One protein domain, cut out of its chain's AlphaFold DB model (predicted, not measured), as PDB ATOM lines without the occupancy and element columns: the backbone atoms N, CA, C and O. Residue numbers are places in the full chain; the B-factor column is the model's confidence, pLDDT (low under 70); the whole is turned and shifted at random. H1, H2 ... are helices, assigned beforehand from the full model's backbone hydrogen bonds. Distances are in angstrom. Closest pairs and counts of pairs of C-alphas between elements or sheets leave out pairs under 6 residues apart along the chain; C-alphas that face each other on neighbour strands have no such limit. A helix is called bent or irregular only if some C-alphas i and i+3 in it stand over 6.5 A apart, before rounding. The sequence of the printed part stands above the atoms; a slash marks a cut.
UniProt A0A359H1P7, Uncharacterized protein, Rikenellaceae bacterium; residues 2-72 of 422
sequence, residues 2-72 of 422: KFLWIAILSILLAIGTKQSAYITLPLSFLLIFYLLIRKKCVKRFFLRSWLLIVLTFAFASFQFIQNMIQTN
ATOM      1  N   LYS A   2     -47.433 -33.789 -84.738       78.88
ATOM      2  CA  LYS A   2     -46.473 -33.399 -83.673       78.88
ATOM      3  C   LYS A   2     -44.990 -33.701 -83.996       78.88
ATOM      4  O   LYS A   2     -44.180 -32.788 -84.008       78.88
ATOM      5  N   PHE A   3     -44.660 -34.934 -84.391       84.00
ATOM      6  CA  PHE A   3     -43.285 -35.312 -84.763       84.00
ATOM      7  C   PHE A   3     -42.715 -34.570 -85.983       84.00
ATOM      8  O   PHE A   3     -41.518 -34.327 -86.040       84.00
ATOM      9  N   LEU A   4     -43.562 -34.177 -86.941       85.25
ATOM     10  CA  LEU A   4     -43.132 -33.412 -88.117       85.25
ATOM     11  C   LEU A   4     -42.682 -32.000 -87.722       85.25
ATOM     12  O   LEU A   4     -41.748 -31.473 -88.301       85.25
ATOM     13  N   TRP A   5     -43.327 -31.408 -86.715       86.44
ATOM     14  CA  TRP A   5     -42.993 -30.073 -86.218       86.44
ATOM     15  C   TRP A   5     -41.662 -30.076 -85.498       86.44
ATOM     16  O   TRP A   5     -40.838 -29.208 -85.744       86.44
ATOM     17  N   ILE A   6     -41.443 -31.088 -84.660       85.75
ATOM     18  CA  ILE A   6     -40.173 -31.276 -83.963       85.75
ATOM     19  C   ILE A   6     -39.054 -31.499 -84.986       85.75
ATOM     20  O   ILE A   6     -38.028 -30.842 -84.894       85.75
ATOM     21  N   ALA A   7     -39.279 -32.330 -86.010       86.19
ATOM     22  CA  ALA A   7     -38.300 -32.538 -87.076       86.19
ATOM     23  C   ALA A   7     -37.967 -31.242 -87.843       86.19
ATOM     24  O   ALA A   7     -36.800 -30.968 -88.099       86.19
ATOM     25  N   ILE A   8     -38.975 -30.427 -88.177       87.56
ATOM     26  CA  ILE A   8     -38.772 -29.134 -88.849       87.56
ATOM     27  C   ILE A   8     -38.019 -28.159 -87.944       87.56
ATOM     28  O   ILE A   8     -37.087 -27.510 -88.405       87.56
ATOM     29  N   LEU A   9     -38.378 -28.089 -86.660       88.19
ATOM     30  CA  LEU A   9     -37.670 -27.264 -85.688       88.19
ATOM     31  C   LEU A   9     -36.197 -27.674 -85.588       88.19
ATOM     32  O   LEU A   9     -35.333 -26.811 -85.656       88.19
ATOM     33  N   SER A  10     -35.897 -28.974 -85.502       87.38
ATOM     34  CA  SER A  10     -34.516 -29.475 -85.481       87.38
ATOM     35  C   SER A  10     -33.720 -29.049 -86.718       87.38
ATOM     36  O   SER A  10     -32.558 -28.678 -86.588       87.38
ATOM     37  N   ILE A  11     -34.338 -29.056 -87.903       86.25
ATOM     38  CA  ILE A  11     -33.693 -28.595 -89.143       86.25
ATOM     39  C   ILE A  11     -33.453 -27.080 -89.103       86.25
ATOM     40  O   ILE A  11     -32.365 -26.632 -89.449       86.25
ATOM     41  N   LEU A  12     -34.431 -26.293 -88.648       87.25
ATOM     42  CA  LEU A  12     -34.309 -24.833 -88.542       87.25
ATOM     43  C   LEU A  12     -33.218 -24.421 -87.542       87.25
ATOM     44  O   LEU A  12     -32.428 -23.527 -87.833       87.25
ATOM     45  N   LEU A  13     -33.118 -25.121 -86.410       86.56
ATOM     46  CA  LEU A  13     -32.034 -24.946 -85.441       86.56
ATOM     47  C   LEU A  13     -30.670 -25.331 -86.030       86.56
ATOM     48  O   LEU A  13     -29.699 -24.598 -85.871       86.56
ATOM     49  N   ALA A  14     -30.583 -26.457 -86.746       85.00
ATOM     50  CA  ALA A  14     -29.341 -26.871 -87.402       85.00
ATOM     51  C   ALA A  14     -28.867 -25.832 -88.434       85.00
ATOM     52  O   ALA A  14     -27.684 -25.515 -88.506       85.00
ATOM     53  N   ILE A  15     -29.798 -25.253 -89.192       83.19
ATOM     54  CA  ILE A  15     -29.517 -24.184 -90.156       83.19
ATOM     55  C   ILE A  15     -29.039 -22.905 -89.464       83.19
ATOM     56  O   ILE A  15     -28.094 -22.282 -89.936       83.19
ATOM     57  N   GLY A  16     -29.652 -22.536 -88.338       79.75
ATOM     58  CA  GLY A  16     -29.234 -21.373 -87.550       79.75
ATOM     59  C   GLY A  16     -27.888 -21.528 -86.847       79.75
ATOM     60  O   GLY A  16     -27.363 -20.544 -86.348       79.75
ATOM     61  N   THR A  17     -27.328 -22.738 -86.785       77.69
ATOM     62  CA  THR A  17     -26.074 -23.012 -86.064       77.69
ATOM     63  C   THR A  17     -24.915 -23.350 -86.992       77.69
ATOM     64  O   THR A  17     -23.772 -23.035 -86.670       77.69
ATOM     65  N   LYS A  18     -25.163 -23.998 -88.139       76.88
ATOM     66  CA  LYS A  18     -24.085 -24.495 -89.003       76.88
ATOM     67  C   LYS A  18     -24.446 -24.437 -90.482       76.88
ATOM     68  O   LYS A  18     -25.400 -25.068 -90.931       76.88
ATOM     69  N   GLN A  19     -23.585 -23.801 -91.280       75.62
ATOM     70  CA  GLN A  19     -23.768 -23.694 -92.734       75.62
ATOM     71  C   GLN A  19     -23.866 -25.059 -93.440       75.62
ATOM     72  O   GLN A  19     -24.606 -25.217 -94.407       75.62
ATOM     73  N   SER A  20     -23.194 -26.105 -92.948       74.25
ATOM     74  CA  SER A  20     -23.306 -27.442 -93.554       74.25
ATOM     75  C   SER A  20     -24.718 -28.036 -93.482       74.25
ATOM     76  O   SER A  20     -25.033 -28.961 -94.232       74.25
ATOM     77  N   ALA A  21     -25.588 -27.519 -92.609       80.00
ATOM     78  CA  ALA A  21     -26.982 -27.940 -92.549       80.00
ATOM     79  C   ALA A  21     -27.764 -27.547 -93.815       80.00
ATOM     80  O   ALA A  21     -28.712 -28.251 -94.166       80.00
ATOM     81  N   TYR A  22     -27.340 -26.515 -94.561       80.69
ATOM     82  CA  TYR A  22     -27.972 -26.133 -95.832       80.69
ATOM     83  C   TYR A  22     -27.973 -27.276 -96.857       80.69
ATOM     84  O   TYR A  22     -28.925 -27.416 -97.618       80.69
ATOM     85  N   ILE A  23     -26.978 -28.166 -96.813       81.25
ATOM     86  CA  ILE A  23     -26.891 -29.348 -97.688       81.25
ATOM     87  C   ILE A  23     -28.094 -30.283 -97.489       81.25
ATOM     88  O   ILE A  23     -28.555 -30.940 -98.419       81.25
ATOM     89  N   THR A  24     -28.645 -30.334 -96.272       82.06
ATOM     90  CA  THR A  24     -29.788 -31.199 -95.953       82.06
ATOM     91  C   THR A  24     -31.124 -30.640 -96.456       82.06
ATOM     92  O   THR A  24     -32.103 -31.392 -96.514       82.06
ATOM     93  N   LEU A  25     -31.200 -29.349 -96.812       84.56
ATOM     94  CA  LEU A  25     -32.463 -28.665 -97.106       84.56
ATOM     95  C   LEU A  25     -33.224 -29.246 -98.298       84.56
ATOM     96  O   LEU A  25     -34.405 -29.539 -98.111       84.56
ATOM     97  N   PRO A  26     -32.617 -29.459 -99.485       85.69
ATOM     98  CA  PRO A  26     -33.365 -29.912-100.657       85.69
ATOM     99  C   PRO A  26     -34.092 -31.235-100.392       85.69
ATOM    100  O   PRO A  26     -35.289 -31.373-100.641       85.69
ATOM    101  N   LEU A  27     -33.384 -32.192 -99.789       83.50
ATOM    102  CA  LEU A  27     -33.922 -33.508 -99.452       83.50
ATOM    103  C   LEU A  27     -34.967 -33.444 -98.337       83.50
ATOM    104  O   LEU A  27     -36.032 -34.059 -98.438       83.50
ATOM    105  N   SER A  28     -34.680 -32.692 -97.273       85.31
ATOM    106  CA  SER A  28     -35.601 -32.562 -96.143       85.31
ATOM    107  C   SER A  28     -36.894 -31.860 -96.555       85.31
ATOM    108  O   SER A  28     -37.979 -32.294 -96.167       85.31
ATOM    109  N   PHE A  29     -36.796 -30.824 -97.390       87.69
ATOM    110  CA  PHE A  29     -37.937 -30.096 -97.936       87.69
ATOM    111  C   PHE A  29     -38.838 -31.014 -98.764       87.69
ATOM    112  O   PHE A  29     -40.040 -31.088 -98.499       87.69
ATOM    113  N   LEU A  30     -38.263 -31.781 -99.699       88.19
ATOM    114  CA  LEU A  30     -39.011 -32.748-100.508       88.19
ATOM    115  C   LEU A  30     -39.730 -33.787 -99.636       88.19
ATOM    116  O   LEU A  30     -40.902 -34.086 -99.870       88.19
ATOM    117  N   LEU A  31     -39.068 -34.298 -98.593       85.75
ATOM    118  CA  LEU A  31     -39.670 -35.243 -97.653       85.75
ATOM    119  C   LEU A  31     -40.837 -34.624 -96.877       85.75
ATOM    120  O   LEU A  31     -41.910 -35.225 -96.784       85.75
ATOM    121  N   ILE A  32     -40.636 -33.437 -96.305       88.75
ATOM    122  CA  ILE A  32     -41.670 -32.725 -95.548       88.75
ATOM    123  C   ILE A  32     -42.874 -32.461 -96.453       88.75
ATOM    124  O   ILE A  32     -44.004 -32.779 -96.077       88.75
ATOM    125  N   PHE A  33     -42.638 -31.955 -97.663       89.56
ATOM    126  CA  PHE A  33     -43.679 -31.667 -98.643       89.56
ATOM    127  C   PHE A  33     -44.460 -32.928 -99.036       89.56
ATOM    128  O   PHE A  33     -45.692 -32.958 -98.942       89.56
ATOM    129  N   TYR A  34     -43.751 -34.014 -99.357       88.31
ATOM    130  CA  TYR A  34     -44.348 -35.318 -99.639       88.31
ATOM    131  C   TYR A  34     -45.236 -35.812 -98.486       88.31
ATOM    132  O   TYR A  34     -46.371 -36.248 -98.703       88.31
ATOM    133  N   LEU A  35     -44.757 -35.718 -97.241       87.94
ATOM    134  CA  LEU A  35     -45.514 -36.134 -96.059       87.94
ATOM    135  C   LEU A  35     -46.754 -35.262 -95.827       87.94
ATOM    136  O   LEU A  35     -47.810 -35.794 -95.466       87.94
ATOM    137  N   LEU A  36     -46.651 -33.949 -96.045       90.00
ATOM    138  CA  LEU A  36     -47.760 -33.007 -95.893       90.00
ATOM    139  C   LEU A  36     -48.889 -33.286 -96.892       90.00
ATOM    140  O   LEU A  36     -50.056 -33.326 -96.480       90.00
ATOM    141  N   ILE A  37     -48.548 -33.544 -98.159       90.06
ATOM    142  CA  ILE A  37     -49.509 -33.923 -99.207       90.06
ATOM    143  C   ILE A  37     -50.128 -35.279 -98.885       90.06
ATOM    144  O   ILE A  37     -51.351 -35.400 -98.780       90.06
ATOM    145  N   ARG A  38     -49.295 -36.301 -98.648       88.00
ATOM    146  CA  ARG A  38     -49.761 -37.677 -98.426       88.00
ATOM    147  C   ARG A  38     -50.683 -37.799 -97.216       88.00
ATOM    148  O   ARG A  38     -51.589 -38.629 -97.211       88.00
ATOM    149  N   LYS A  39     -50.463 -36.991 -96.176       88.25
ATOM    150  CA  LYS A  39     -51.299 -36.969 -94.967       88.25
ATOM    151  C   LYS A  39     -52.434 -35.944 -95.024       88.25
ATOM    152  O   LYS A  39     -53.139 -35.807 -94.026       88.25
ATOM    153  N   LYS A  40     -52.626 -35.230 -96.144       88.00
ATOM    154  CA  LYS A  40     -53.637 -34.166 -96.314       88.00
ATOM    155  C   LYS A  40     -53.614 -33.147 -95.161       88.00
ATOM    156  O   LYS A  40     -54.647 -32.729 -94.641       88.00
ATOM    157  N   CYS A  41     -52.413 -32.793 -94.707       89.31
ATOM    158  CA  CYS A  41     -52.206 -31.980 -93.506       89.31
ATOM    159  C   CYS A  41     -51.723 -30.554 -93.799       89.31
ATOM    160  O   CYS A  41     -51.478 -29.814 -92.852       89.31
ATOM    161  N   VAL A  42     -51.629 -30.154 -95.070       87.62
ATOM    162  CA  VAL A  42     -51.091 -28.852 -95.511       87.62
ATOM    163  C   VAL A  42     -51.774 -27.672 -94.803       87.62
ATOM    164  O   VAL A  42     -51.108 -26.893 -94.131       87.62
ATOM    165  N   LYS A  43     -53.113 -27.583 -94.841       87.88
ATOM    166  CA  LYS A  43     -53.859 -26.485 -94.191       87.88
ATOM    167  C   LYS A  43     -53.616 -26.428 -92.677       87.88
ATOM    168  O   LYS A  43     -53.348 -25.370 -92.119       87.88
ATOM    169  N   ARG A  44     -53.680 -27.586 -92.007       85.38
ATOM    170  CA  ARG A  44     -53.435 -27.708 -90.558       85.38
ATOM    171  C   ARG A  44     -51.989 -27.400 -90.176       85.38
ATOM    172  O   ARG A  44     -51.756 -26.991 -89.044       85.38
ATOM    173  N   PHE A  45     -51.045 -27.641 -91.083       88.06
ATOM    174  CA  PHE A  45     -49.650 -27.285 -90.903       88.06
ATOM    175  C   PHE A  45     -49.510 -25.760 -90.843       88.06
ATOM    176  O   PHE A  45     -49.194 -25.241 -89.782       88.06
ATOM    177  N   PHE A  46     -49.892 -25.050 -91.907       86.06
ATOM    178  CA  PHE A  46     -49.756 -23.590 -91.969       86.06
ATOM    179  C   PHE A  46     -50.475 -22.853 -90.832       86.06
ATOM    180  O   PHE A  46     -49.896 -21.948 -90.239       86.06
ATOM    181  N   LEU A  47     -51.680 -23.292 -90.448       86.19
ATOM    182  CA  LEU A  47     -52.441 -22.676 -89.347       86.19
ATOM    183  C   LEU A  47     -51.712 -22.686 -87.998       86.19
ATOM    184  O   LEU A  47     -51.996 -21.859 -87.139       86.19
ATOM    185  N   ARG A  48     -50.806 -23.640 -87.775       85.75
ATOM    186  CA  ARG A  48     -50.084 -23.760 -86.504       85.75
ATOM    187  C   ARG A  48     -48.647 -23.238 -86.604       85.75
ATOM    188  O   ARG A  48     -47.946 -23.262 -85.598       85.75
ATOM    189  N   SER A  49     -48.201 -22.780 -87.788       86.75
ATOM    190  CA  SER A  49     -46.761 -22.575 -88.104       86.75
ATOM    191  C   SER A  49     -46.163 -21.365 -87.437       86.75
ATOM    192  O   SER A  49     -44.944 -21.288 -87.319       86.75
ATOM    193  N   TRP A  50     -47.011 -20.496 -86.899       87.12
ATOM    194  CA  TRP A  50     -46.597 -19.367 -86.087       87.12
ATOM    195  C   TRP A  50     -45.654 -19.789 -84.948       87.12
ATOM    196  O   TRP A  50     -44.647 -19.126 -84.729       87.12
ATOM    197  N   LEU A  51     -45.890 -20.936 -84.293       85.62
ATOM    198  CA  LEU A  51     -45.028 -21.394 -83.200       85.62
ATOM    199  C   LEU A  51     -43.624 -21.777 -83.694       85.62
ATOM    200  O   LEU A  51     -42.641 -21.496 -83.018       85.62
ATOM    201  N   LEU A  52     -43.510 -22.381 -84.883       86.44
ATOM    202  CA  LEU A  52     -42.202 -22.680 -85.484       86.44
ATOM    203  C   LEU A  52     -41.450 -21.398 -85.823       86.44
ATOM    204  O   LEU A  52     -40.247 -21.337 -85.598       86.44
ATOM    205  N   ILE A  53     -42.153 -20.386 -86.332       86.62
ATOM    206  CA  ILE A  53     -41.565 -19.083 -86.651       86.62
ATOM    207  C   ILE A  53     -41.012 -18.443 -85.375       86.62
ATOM    208  O   ILE A  53     -39.834 -18.104 -85.340       86.62
ATOM    209  N   VAL A  54     -41.817 -18.366 -84.310       89.00
ATOM    210  CA  VAL A  54     -41.392 -17.805 -83.014       89.00
ATOM    211  C   VAL A  54     -40.163 -18.533 -82.471       89.00
ATOM    212  O   VAL A  54     -39.185 -17.889 -82.106       89.00
ATOM    213  N   LEU A  55     -40.167 -19.869 -82.473       87.50
ATOM    214  CA  LEU A  55     -39.025 -20.655 -81.996       87.50
ATOM    215  C   LEU A  55     -37.782 -20.482 -82.882       87.50
ATOM    216  O   LEU A  55     -36.666 -20.441 -82.376       87.50
ATOM    217  N   THR A  56     -37.955 -20.338 -84.195       85.81
ATOM    218  CA  THR A  56     -36.835 -20.086 -85.116       85.81
ATOM    219  C   THR A  56     -36.220 -18.719 -84.851       85.81
ATOM    220  O   THR A  56     -35.002 -18.605 -84.757       85.81
ATOM    221  N   PHE A  57     -37.038 -17.686 -84.650       86.12
ATOM    222  CA  PHE A  57     -36.531 -16.374 -84.261       86.12
ATOM    223  C   PHE A  57     -35.843 -16.408 -82.895       86.12
ATOM    224  O   PHE A  57     -34.776 -15.824 -82.752       86.12
ATOM    225  N   ALA A  58     -36.394 -17.128 -81.919       87.38
ATOM    226  CA  ALA A  58     -35.809 -17.205 -80.584       87.38
ATOM    227  C   ALA A  58     -34.446 -17.919 -80.557       87.38
ATOM    228  O   ALA A  58     -33.564 -17.509 -79.811       87.38
ATOM    229  N   PHE A  59     -34.268 -18.978 -81.356       85.62
ATOM    230  CA  PHE A  59     -33.112 -19.872 -81.215       85.62
ATOM    231  C   PHE A  59     -32.150 -19.902 -82.407       85.62
ATOM    232  O   PHE A  59     -30.996 -20.277 -82.231       85.62
ATOM    233  N   ALA A  60     -32.593 -19.544 -83.613       84.69
ATOM    234  CA  ALA A  60     -31.783 -19.639 -84.832       84.69
ATOM    235  C   ALA A  60     -31.375 -18.271 -85.401       84.69
ATOM    236  O   ALA A  60     -30.460 -18.216 -86.216       84.69
ATOM    237  N   SER A  61     -32.026 -17.171 -85.000       86.50
ATOM    238  CA  SER A  61     -31.798 -15.842 -85.597       86.50
ATOM    239  C   SER A  61     -30.430 -15.240 -85.281       86.50
ATOM    240  O   SER A  61     -29.912 -14.485 -86.099       86.50
ATOM    241  N   PHE A  62     -29.838 -15.584 -84.133       85.94
ATOM    242  CA  PHE A  62     -28.603 -14.969 -83.644       85.94
ATOM    243  C   PHE A  62     -27.475 -15.013 -84.682       85.94
ATOM    244  O   PHE A  62     -26.910 -13.973 -85.006       85.94
ATOM    245  N   GLN A  63     -27.214 -16.182 -85.276       82.19
ATOM    246  CA  GLN A  63     -26.159 -16.330 -86.282       82.19
ATOM    247  C   GLN A  63     -26.444 -15.507 -87.541       82.19
ATOM    248  O   GLN A  63     -25.532 -14.912 -88.103       82.19
ATOM    249  N   PHE A  64     -27.703 -15.439 -87.984       84.19
ATOM    250  CA  PHE A  64     -28.085 -14.641 -89.151       84.19
ATOM    251  C   PHE A  64     -27.900 -13.146 -88.901       84.19
ATOM    252  O   PHE A  64     -27.412 -12.435 -89.775       84.19
ATOM    253  N   ILE A  65     -28.264 -12.678 -87.706       86.44
ATOM    254  CA  ILE A  65     -28.065 -11.288 -87.287       86.44
ATOM    255  C   ILE A  65     -26.567 -10.984 -87.219       86.44
ATOM    256  O   ILE A  65     -26.120  -9.998 -87.798       86.44
ATOM    257  N   GLN A  66     -25.783 -11.858 -86.584       83.25
ATOM    258  CA  GLN A  66     -24.333 -11.713 -86.502       83.25
ATOM    259  C   GLN A  66     -23.687 -11.666 -87.897       83.25
ATOM    260  O   GLN A  66     -22.898 -10.766 -88.174       83.25
ATOM    261  N   ASN A  67     -24.060 -12.583 -88.792       83.06
ATOM    262  CA  ASN A  67     -23.561 -12.622 -90.166       83.06
ATOM    263  C   ASN A  67     -23.907 -11.336 -90.932       83.06
ATOM    264  O   ASN A  67     -23.047 -10.784 -91.618       83.06
ATOM    265  N   MET A  68     -25.137 -10.831 -90.793       84.12
ATOM    266  CA  MET A  68     -25.549  -9.575 -91.420       84.12
ATOM    267  C   MET A  68     -24.711  -8.395 -90.937       84.12
ATOM    268  O   MET A  68     -24.268  -7.607 -91.763       84.12
ATOM    269  N   ILE A  69     -24.459  -8.299 -89.630       84.44
ATOM    270  CA  ILE A  69     -23.667  -7.210 -89.046       84.44
ATOM    271  C   ILE A  69     -22.201  -7.290 -89.494       84.44
ATOM    272  O   ILE A  69     -21.613  -6.274 -89.839       84.44
ATOM    273  N   GLN A  70     -21.606  -8.487 -89.491       79.31
ATOM    274  CA  GLN A  70     -20.165  -8.661 -89.723       79.31
ATOM    275  C   GLN A  70     -19.782  -8.763 -91.203       79.31
ATOM    276  O   GLN A  70     -18.676  -8.393 -91.580       79.31
ATOM    277  N   THR A  71     -20.662  -9.303 -92.046       74.88
ATOM    278  CA  THR A  71     -20.328  -9.652 -93.440       74.88
ATOM    279  C   THR A  71     -21.277  -9.053 -94.475       74.88
ATOM    280  O   THR A  71     -21.128  -9.341 -95.661       74.88
ATOM    281  N   ASN A  72     -22.265  -8.250 -94.056       80.25
ATOM    282  CA  ASN A  72     -23.343  -7.738 -94.916       80.25
ATOM    283  C   ASN A  72     -24.079  -8.844 -95.705       80.25
ATOM    284  O   ASN A  72     -24.622  -8.608 -96.784       80.25
TER     285      ASN A  72
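Overview. This is residues 2 to 72 of the 422 residues of an uncharacterized protein of Rikenellaceae bacterium (UniProt A0A359H1P7). A loose, elongated set of helices in which H2, H3 and H4a go round as a long open U and H1 runs between its two long sides, next to both, while the last arm, H4b, runs on past one end. H2 folds back beside H1 as a helical hairpin, short H3 makes the turn at the far end, and residues 65 to 72 stick out free and add to the length. The printed part has 71 residues with four named helices, in the order H1, H2, H3, H4, and no named strand; the class is all helix. It is only just loose, close to compact, with a radius of gyration of the C-alphas of 13.5 A and spans of 43 by 24 by 18 A.

Arrangement. H1, residues 2 to 17, touches H2, residues 19 to 38, and the closest C-alphas are those of Ile 15 and Ala 21, 5.1 A apart. The two form a hairpin, at a shallow tilt of 20 degrees, opposite ways. H2 is irregular, with C-alphas 23 and 26 at 7.1 A, and has a kink of 42 degrees near residue 26. H3, residues 42 to 48, is close to H2 but not clearly touching; the closest C-alphas, of Leu 36 and Val 42, are 5.3 A apart, at a steep tilt of 62 degrees. H4, residues 50 to 71, was assigned as one helix by its hydrogen bonds but is bent: C-alphas 59 and 62 are 7.1 A apart. Its arms, H4a, residues 50 to 59, and H4b, residues 62 to 71, stand at a steep tilt of 59 degrees. H3 and H4a meet only through their link. H4a touches H1, with the C-alphas of Leu 12 and Thr 56 closest at 6.4 A, the same way at a shallow tilt of 33 degrees, only just short of steep. H4b and H1 touch only at their ends, where residues 16 to 17 of H1 meet it; the closest C-alphas, of Gly 16 and Gln 63, are 6.0 A apart. H2 is apart from H4a and H4b, and H3 is apart from H1 and H4b. Every O i to N i+4 pair is within hydrogen-bond range in H1, H4a and H4b; in H2 it is 11 of 16 and in H3 2 of 3.

Along the chain. H1 begins at C-alpha 2, (-46.473, -33.399, -83.673), and is 23.0 A long. H2 is 30.1 A long and ends at C-alpha 38, (-49.761, -37.677, -98.426). H3 measures 10.4 A, H4a 14.3 A and H4b 13.9 A; H4b ends at C-alpha 71, (-20.328, -9.652, -93.440).

Size, cuts and confidence. The C-alphas farthest apart, of Lys 40 and Gln 70, are 42.6 A apart. Without residues 65 to 72 the body spans 34 by 23 by 15 A. The printed part has no cut, and the links H1 to H2, H2 to H3 and H3 to H4 are tight. The mean pLDDT of the printed part is 85.0, and no printed residue is under 70.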